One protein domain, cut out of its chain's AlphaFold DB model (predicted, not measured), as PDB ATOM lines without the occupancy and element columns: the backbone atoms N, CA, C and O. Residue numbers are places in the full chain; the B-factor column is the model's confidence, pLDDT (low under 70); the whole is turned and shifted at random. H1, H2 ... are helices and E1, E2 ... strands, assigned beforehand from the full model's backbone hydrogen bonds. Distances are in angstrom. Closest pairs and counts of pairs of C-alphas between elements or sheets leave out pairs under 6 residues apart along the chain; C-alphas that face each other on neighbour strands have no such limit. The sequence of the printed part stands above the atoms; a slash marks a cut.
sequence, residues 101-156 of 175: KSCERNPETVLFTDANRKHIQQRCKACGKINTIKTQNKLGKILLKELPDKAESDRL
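What this domain is: This is residues 101 to 156 of the 175 residues of the protein "eIF2B_5 domain-containing protein" of Nematocida parisii (strain ERTm3) (UniProt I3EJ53). Three antiparallel strands form a small meander sheet, each strand the antiparallel neighbour of the one before, and H1 crosses over E1 and E2 near Thr 113 and Ile 120. Short H2 sits beside E1, on the opposite face. The 56 printed residues run E1, E2, E3, H1, H2, the sheet order being E1, E2, E3; the class is mixed, with 27 residues in named elements, under half. It is compact, radius of gyration of the C-alphas 11.1 A, and flat, spanning 29 by 28 by 14 A.

How they stand to each other: E1, residues 109 to 113, and E2, residues 120 to 124, form an antiparallel hairpin at 151 degrees; N 110 and O 123 are 2.8 A apart. E2 and E3, residues 130 to 133, form another at 141 degrees; N 122 and O 131 are 2.8 A apart. H1, residues 138 to 146, is on the sheet, height 9.5 A, across the strands, at 77 degrees to E1 on the local plane; the closest C-alphas of E1 and H1, Thr 113 and Leu 144, are 6.3 A apart. H2, residues 150 to 153, is over none of the strands, height 5.1 A; the closest C-alphas of E1 and H2, Thr 113 and Lys 150, are 5.8 A apart. Only 6 of the sheet's C-alphas lie near each helix. In H1, 3 of 5 O i to N i+4 pairs are within hydrogen-bond range; H2 is too short for one.

Where its parts are: E1 is 13.4 A long from C-alpha 109 at (-59.451, 14.729, 231.812), E2 13.3 A and H1 13.2 A; H2 ends at C-alpha 153, (-70.195, 21.367, 229.446).

The domain as a whole: The C-alphas of Glu 104 and Lys 145, the two farthest apart, are 29.4 A apart. The printed part has no cut and no long link. Residues 135 to 138 and 150 to 156 have pLDDT under 70.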
ATOM      1  N   LYS A 101     -51.194  18.572 232.612       86.00
ATOM      2  CA  LYS A 101     -49.910  19.281 232.763       86.00
ATOM      3  C   LYS A 101     -49.689  19.909 234.142       86.00
ATOM      4  O   LYS A 101     -48.606  20.417 234.401       86.00
ATOM      5  N   SER A 102     -50.702  19.919 235.009       85.19
ATOM      6  CA  SER A 102     -50.649  20.629 236.299       85.19
ATOM      7  C   SER A 102     -50.584  19.733 237.533       85.19
ATOM      8  O   SER A 102     -50.413  20.264 238.632       85.19
ATOM      9  N   CYS A 103     -50.800  18.428 237.385       85.50
ATOM     10  CA  CYS A 103     -50.755  17.451 238.474       85.50
ATOM     11  C   CYS A 103     -49.799  16.301 238.125       85.50
ATOM     12  O   CYS A 103     -49.007  16.425 237.192       85.50
ATOM     13  N   GLU A 104     -49.902  15.181 238.844       78.94
ATOM     14  CA  GLU A 104     -49.164  13.922 238.641       78.94
ATOM     15  C   GLU A 104     -49.535  13.196 237.330       78.94
ATOM     16  O   GLU A 104     -49.633  11.975 237.280       78.94
ATOM     17  N   ARG A 105     -49.783  13.948 236.251       84.19
ATOM     18  CA  ARG A 105     -50.093  13.432 234.913       84.19
ATOM     19  C   ARG A 105     -51.280  12.469 234.916       84.19
ATOM     20  O   ARG A 105     -51.246  11.418 234.290       84.19
ATOM     21  N   ASN A 106     -52.359  12.845 235.601       86.19
ATOM     22  CA  ASN A 106     -53.587  12.056 235.576       86.19
ATOM     23  C   ASN A 106     -54.177  12.033 234.148       86.19
ATOM     24  O   ASN A 106     -54.338  13.119 233.570       86.19
ATOM     25  N   PRO A 107     -54.511  10.853 233.591       88.12
ATOM     26  CA  PRO A 107     -55.098  10.737 232.257       88.12
ATOM     27  C   PRO A 107     -56.594  11.086 232.226       88.12
ATOM     28  O   PRO A 107     -57.108  11.470 231.180       88.12
ATOM     29  N   GLU A 108     -57.295  11.032 233.365       88.38
ATOM     30  CA  GLU A 108     -58.728  11.343 233.422       88.38
ATOM     31  C   GLU A 108     -58.964  12.857 233.340       88.38
ATOM     32  O   GLU A 108     -58.863  13.615 234.322       88.38
ATOM     33  N   THR A 109     -59.243  13.318 232.128       89.50
ATOM     34  CA  THR A 109     -59.451  14.729 231.812       89.50
ATOM     35  C   THR A 109     -60.630  14.891 230.863       89.50
ATOM     36  O   THR A 109     -60.955  13.979 230.109       89.50
ATOM     37  N   VAL A 110     -61.276  16.053 230.904       87.75
ATOM     38  CA  VAL A 110     -62.403  16.408 230.034       87.75
ATOM     39  C   VAL A 110     -61.973  17.566 229.146       87.75
ATOM     40  O   VAL A 110     -61.434  18.557 229.651       87.75
ATOM     41  N   LEU A 111     -62.181  17.429 227.839       87.12
ATOM     42  CA  LEU A 111     -61.905  18.473 226.856       87.12
ATOM     43  C   LEU A 111     -63.179  19.272 226.583       87.12
ATOM     44  O   LEU A 111     -64.253  18.698 226.464       87.12
ATOM     45  N   PHE A 112     -63.052  20.589 226.490       85.94
ATOM     46  CA  PHE A 112     -64.150  21.501 226.174       85.94
ATOM     47  C   PHE A 112     -63.595  22.742 225.476       85.94
ATOM     48  O   PHE A 112     -62.399  23.045 225.578       85.94
ATOM     49  N   THR A 113     -64.429  23.475 224.750       84.44
ATOM     50  CA  THR A 113     -64.007  24.729 224.120       84.44
ATOM     51  C   THR A 113     -64.200  25.917 225.048       84.44
ATOM     52  O   THR A 113     -65.107  25.978 225.880       84.44
ATOM     53  N   ASP A 114     -63.313  26.901 224.911       81.06
ATOM     54  CA  ASP A 114     -63.526  28.208 225.527       81.06
ATOM     55  C   ASP A 114     -64.784  28.880 224.949       81.06
ATOM     56  O   ASP A 114     -65.180  28.574 223.827       81.06
ATOM     57  N   ALA A 115     -65.367  29.856 225.649       77.00
ATOM     58  CA  ALA A 115     -66.632  30.502 225.263       77.00
ATOM     59  C   ALA A 115     -66.624  31.120 223.849       77.00
ATOM     60  O   ALA A 115     -67.667  31.323 223.243       77.00
ATOM     61  N   ASN A 116     -65.436  31.424 223.318       78.06
ATOM     62  CA  ASN A 116     -65.250  31.968 221.974       78.06
ATOM     63  C   ASN A 116     -64.911  30.901 220.908       78.06
ATOM     64  O   ASN A 116     -64.560  31.280 219.791       78.06
ATOM     65  N   ARG A 117     -64.894  29.600 221.244       75.25
ATOM     66  CA  ARG A 117     -64.438  28.480 220.386       75.25
ATOM     67  C   ARG A 117     -63.066  28.683 219.731       75.25
ATOM     68  O   ARG A 117     -62.787  28.176 218.648       75.25
ATOM     69  N   LYS A 118     -62.179  29.448 220.376       78.62
ATOM     70  CA  LYS A 118     -60.823  29.733 219.856       78.62
ATOM     71  C   LYS A 118     -59.765  28.780 220.390       78.62
ATOM     72  O   LYS A 118     -58.776  28.503 219.713       78.62
ATOM     73  N   HIS A 119     -59.962  28.294 221.610       83.19
ATOM     74  CA  HIS A 119     -58.999  27.469 222.316       83.19
ATOM     75  C   HIS A 119     -59.682  26.238 222.891       83.19
ATOM     76  O   HIS A 119     -60.819  26.314 223.357       83.19
ATOM     77  N   ILE A 120     -58.958  25.123 222.862       85.75
ATOM     78  CA  ILE A 120     -59.364  23.896 223.536       85.75
ATOM     79  C   ILE A 120     -58.842  23.986 224.964       85.75
ATOM     80  O   ILE A 120     -57.658  24.262 225.190       85.75
ATOM     81  N   GLN A 121     -59.734  23.776 225.915       88.69
ATOM     82  CA  GLN A 121     -59.431  23.707 227.330       88.69
ATOM     83  C   GLN A 121     -59.602  22.270 227.823       88.69
ATOM     84  O   GLN A 121     -60.402  21.493 227.309       88.69
ATOM     85  N   GLN A 122     -58.811  21.917 228.824       90.06
ATOM     86  CA  GLN A 122     -58.782  20.602 229.444       90.06
ATOM     87  C   GLN A 122     -58.977  20.769 230.948       90.06
ATOM     88  O   GLN A 122     -58.166  21.427 231.603       90.06
ATOM     89  N   ARG A 123     -60.025  20.159 231.507       89.38
ATOM     90  CA  ARG A 123     -60.300  20.116 232.952       89.38
ATOM     91  C   ARG A 123     -59.870  18.758 233.487       89.38
ATOM     92  O   ARG A 123     -60.296  17.722 232.986       89.38
ATOM     93  N   CYS A 124     -59.013  18.746 234.499       90.88
ATOM     94  CA  CYS A 124     -58.589  17.501 235.136       90.88
ATOM     95  C   CYS A 124     -59.577  17.078 236.229       90.88
ATOM     96  O   CYS A 124     -59.868  17.886 237.110       90.88
ATOM     97  N   LYS A 125     -60.022  15.811 236.224       87.88
ATOM     98  CA  LYS A 125     -60.915  15.272 237.268       87.88
ATOM     99  C   LYS A 125     -60.224  15.164 238.638       87.88
ATOM    100  O   LYS A 125     -60.874  15.333 239.658       87.88
ATOM    101  N   ALA A 126     -58.902  14.968 238.665       87.44
ATOM    102  CA  ALA A 126     -58.142  14.820 239.909       87.44
ATOM    103  C   ALA A 126     -57.813  16.154 240.606       87.44
ATOM    104  O   ALA A 126     -57.971  16.273 241.814       87.44
ATOM    105  N   CYS A 127     -57.330  17.164 239.868       89.25
ATOM    106  CA  CYS A 127     -56.893  18.438 240.469       89.25
ATOM    107  C   CYS A 127     -57.824  19.629 240.205       89.25
ATOM    108  O   CYS A 127     -57.563  20.718 240.712       89.25
ATOM    109  N   GLY A 128     -58.851  19.473 239.363       86.00
ATOM    110  CA  GLY A 128     -59.814  20.527 239.022       86.00
ATOM    111  C   GLY A 128     -59.262  21.682 238.175       86.00
ATOM    112  O   GLY A 128     -60.030  22.521 237.706       86.00
ATOM    113  N   LYS A 129     -57.944  21.742 237.941       88.62
ATOM    114  CA  LYS A 129     -57.318  22.808 237.151       88.62
ATOM    115  C   LYS A 129     -57.719  22.710 235.681       88.62
ATOM    116  O   LYS A 129     -57.807  21.618 235.114       88.62
ATOM    117  N   ILE A 130     -57.909  23.882 235.081       88.81
ATOM    118  CA  ILE A 130     -58.188  24.050 233.657       88.81
ATOM    119  C   ILE A 130     -56.895  24.474 232.964       88.81
ATOM    120  O   ILE A 130     -56.296  25.483 233.332       88.81
ATOM    121  N   ASN A 131     -56.479  23.707 231.961       87.12
ATOM    122  CA  ASN A 131     -55.324  24.003 231.122       87.12
ATOM    123  C   ASN A 131     -55.764  24.310 229.698       87.12
ATOM    124  O   ASN A 131     -56.678  23.675 229.181       87.12
ATOM    125  N   THR A 132     -55.075  25.236 229.041       87.56
ATOM    126  CA  THR A 132     -55.295  25.524 227.622       87.56
ATOM    127  C   THR A 132     -54.336  24.693 226.774       87.56
ATOM    128  O   THR A 132     -53.118  24.800 226.930       87.56
ATOM    129  N   ILE A 133     -54.874  23.889 225.857       84.69
ATOM    130  CA  ILE A 133     -54.083  23.101 224.907       84.69
ATOM    131  C   ILE A 133     -53.689  23.997 223.727       84.69
ATOM    132  O   ILE A 133     -54.493  24.778 223.213       84.69
ATOM    133  N   LYS A 134     -52.434  23.899 223.276       74.25
ATOM    134  CA  LYS A 134     -51.952  24.654 222.112       74.25
ATOM    135  C   LYS A 134     -52.547  24.081 220.822       74.25
ATOM    136  O   LYS A 134     -52.134  23.034 220.339       74.25
ATOM    137  N   THR A 135     -53.469  24.818 220.214       64.75
ATOM    138  CA  THR A 135     -54.182  24.446 218.982       64.75
ATOM    139  C   THR A 135     -53.357  24.679 217.701       64.75
ATOM    140  O   THR A 135     -53.839  25.298 216.756       64.75
ATOM    141  N   GLN A 136     -52.091  24.247 217.641       64.06
ATOM    142  CA  GLN A 136     -51.285  24.392 216.410       64.06
ATOM    143  C   GLN A 136     -51.528  23.262 215.394       64.06
ATOM    144  O   GLN A 136     -51.207  23.398 214.213       64.06
ATOM    145  N   ASN A 137     -52.175  22.178 215.826       66.25
ATOM    146  CA  ASN A 137     -52.355  20.970 215.029       66.25
ATOM    147  C   ASN A 137     -53.706  20.995 214.287       66.25
ATOM    148  O   ASN A 137     -54.693  21.527 214.798       66.25
ATOM    149  N   LYS A 138     -53.791  20.388 213.086       65.75
ATOM    150  CA  LYS A 138     -55.053  20.308 212.305       65.75
ATOM    151  C   LYS A 138     -56.188  19.642 213.091       65.75
ATOM    152  O   LYS A 138     -57.338  20.032 212.914       65.75
ATOM    153  N   LEU A 139     -55.853  18.710 213.986       71.25
ATOM    154  CA  LEU A 139     -56.784  18.094 214.933       71.25
ATOM    155  C   LEU A 139     -57.502  19.134 215.798       71.25
ATOM    156  O   LEU A 139     -58.705  19.053 215.999       71.25
ATOM    157  N   GLY A 140     -56.782  20.161 216.246       71.94
ATOM    158  CA  GLY A 140     -57.355  21.196 217.087       71.94
ATOM    159  C   GLY A 140     -58.508  21.938 216.406       71.94
ATOM    160  O   GLY A 140     -59.483  22.276 217.054       71.94
ATOM    161  N   LYS A 141     -58.466  22.118 215.080       72.31
ATOM    162  CA  LYS A 141     -59.585  22.723 214.334       72.31
ATOM    163  C   LYS A 141     -60.819  21.824 214.250       72.31
ATOM    164  O   LYS A 141     -61.914  22.348 214.094       72.31
ATOM    165  N   ILE A 142     -60.625  20.510 214.282       74.69
ATOM    166  CA  ILE A 142     -61.706  19.518 214.237       74.69
ATOM    167  C   ILE A 142     -62.353  19.444 215.616       74.69
ATOM    168  O   ILE A 142     -63.543  19.701 215.742       74.69
ATOM    169  N   LEU A 143     -61.536  19.282 216.659       77.56
ATOM    170  CA  LEU A 143     -61.998  19.299 218.045       77.56
ATOM    171  C   LEU A 143     -62.722  20.602 218.412       77.56
ATOM    172  O   LEU A 143     -63.711  20.559 219.124       77.56
ATOM    173  N   LEU A 144     -62.287  21.761 217.904       77.00
ATOM    174  CA  LEU A 144     -62.998  23.031 218.123       77.00
ATOM    175  C   LEU A 144     -64.429  23.058 217.550       77.00
ATOM    176  O   LEU A 144     -65.220  23.910 217.954       77.00
ATOM    177  N   LYS A 145     -64.740  22.204 216.569       72.62
ATOM    178  CA  LYS A 145     -66.079  22.103 215.975       72.62
ATOM    179  C   LYS A 145     -66.949  21.070 216.680       72.62
ATOM    180  O   LYS A 145     -68.149  21.287 216.761       72.62
ATOM    181  N   GLU A 146     -66.337  19.978 217.128       73.88
ATOM    182  CA  GLU A 146     -67.025  18.814 217.698       73.88
ATOM    183  C   GLU A 146     -67.213  18.913 219.221       73.88
ATOM    184  O   GLU A 146     -68.153  18.340 219.753       73.88
ATOM    185  N   LEU A 147     -66.347  19.637 219.940       76.94
ATOM    186  CA  LEU A 147     -66.438  19.744 221.399       76.94
ATOM    187  C   LEU A 147     -67.489  20.781 221.852       76.94
ATOM    188  O   LEU A 147     -67.598  21.846 221.236       76.94
ATOM    189  N   PRO A 148     -68.186  20.520 222.977       71.50
ATOM    190  CA  PRO A 148     -69.138  21.457 223.560       71.50
ATOM    191  C   PRO A 148     -68.428  22.673 224.168       71.50
ATOM    192  O   PRO A 148     -67.313  22.582 224.703       71.50
ATOM    193  N   ASP A 149     -69.113  23.818 224.141       73.62
ATOM    194  CA  ASP A 149     -68.631  25.030 224.803       73.62
ATOM    195  C   ASP A 149     -68.662  24.888 226.317       73.62
ATOM    196  O   ASP A 149     -69.510  24.200 226.876       73.62
ATOM    197  N   LYS A 150     -67.781  25.614 227.014       67.12
ATOM    198  CA  LYS A 150     -67.709  25.611 228.483       67.12
ATOM    199  C   LYS A 150     -69.080  25.743 229.162       67.12
ATOM    200  O   LYS A 150     -69.385  24.992 230.082       67.12
ATOM    201  N   ALA A 151     -69.918  26.661 228.674       61.09
ATOM    202  CA  ALA A 151     -71.262  26.889 229.206       61.09
ATOM    203  C   ALA A 151     -72.215  25.700 228.990       61.09
ATOM    204  O   ALA A 151     -73.176  25.546 229.732       61.09
ATOM    205  N   GLU A 152     -71.992  24.896 227.960       62.34
ATOM    206  CA  GLU A 152     -72.734  23.670 227.664       62.34
ATOM    207  C   GLU A 152     -72.185  22.506 228.499       62.34
ATOM    208  O   GLU A 152     -72.949  21.845 229.191       62.34
ATOM    209  N   SER A 153     -70.857  22.372 228.597       59.41
ATOM    210  CA  SER A 153     -70.195  21.367 229.446       59.41
ATOM    211  C   SER A 153     -70.519  21.489 230.941       59.41
ATOM    212  O   SER A 153     -70.527  20.487 231.645       59.41
ATOM    213  N   ASP A 154     -70.785  22.705 231.435       60.41
ATOM    214  CA  ASP A 154     -71.168  22.939 232.834       60.41
ATOM    215  C   ASP A 154     -72.681  22.702 233.079       60.41
ATOM    216  O   ASP A 154     -73.114  22.716 234.230       60.41
ATOM    217  N   ARG A 155     -73.488  22.511 232.019       59.50
ATOM    218  CA  ARG A 155     -74.943  22.262 232.078       59.50
ATOM    219  C   ARG A 155     -75.344  20.814 231.778       59.50
ATOM    220  O   ARG A 155     -76.466  20.454 232.113       59.50
ATOM    221  N   LEU A 156     -74.465  20.035 231.151       56.88
ATOM    222  CA  LEU A 156     -74.695  18.629 230.822       56.88
ATOM    223  C   LEU A 156     -74.531  17.762 232.078       56.88
ATOM    224  O   LEU A 156     -73.510  17.848 232.773       56.88
TER     225      LEU A 156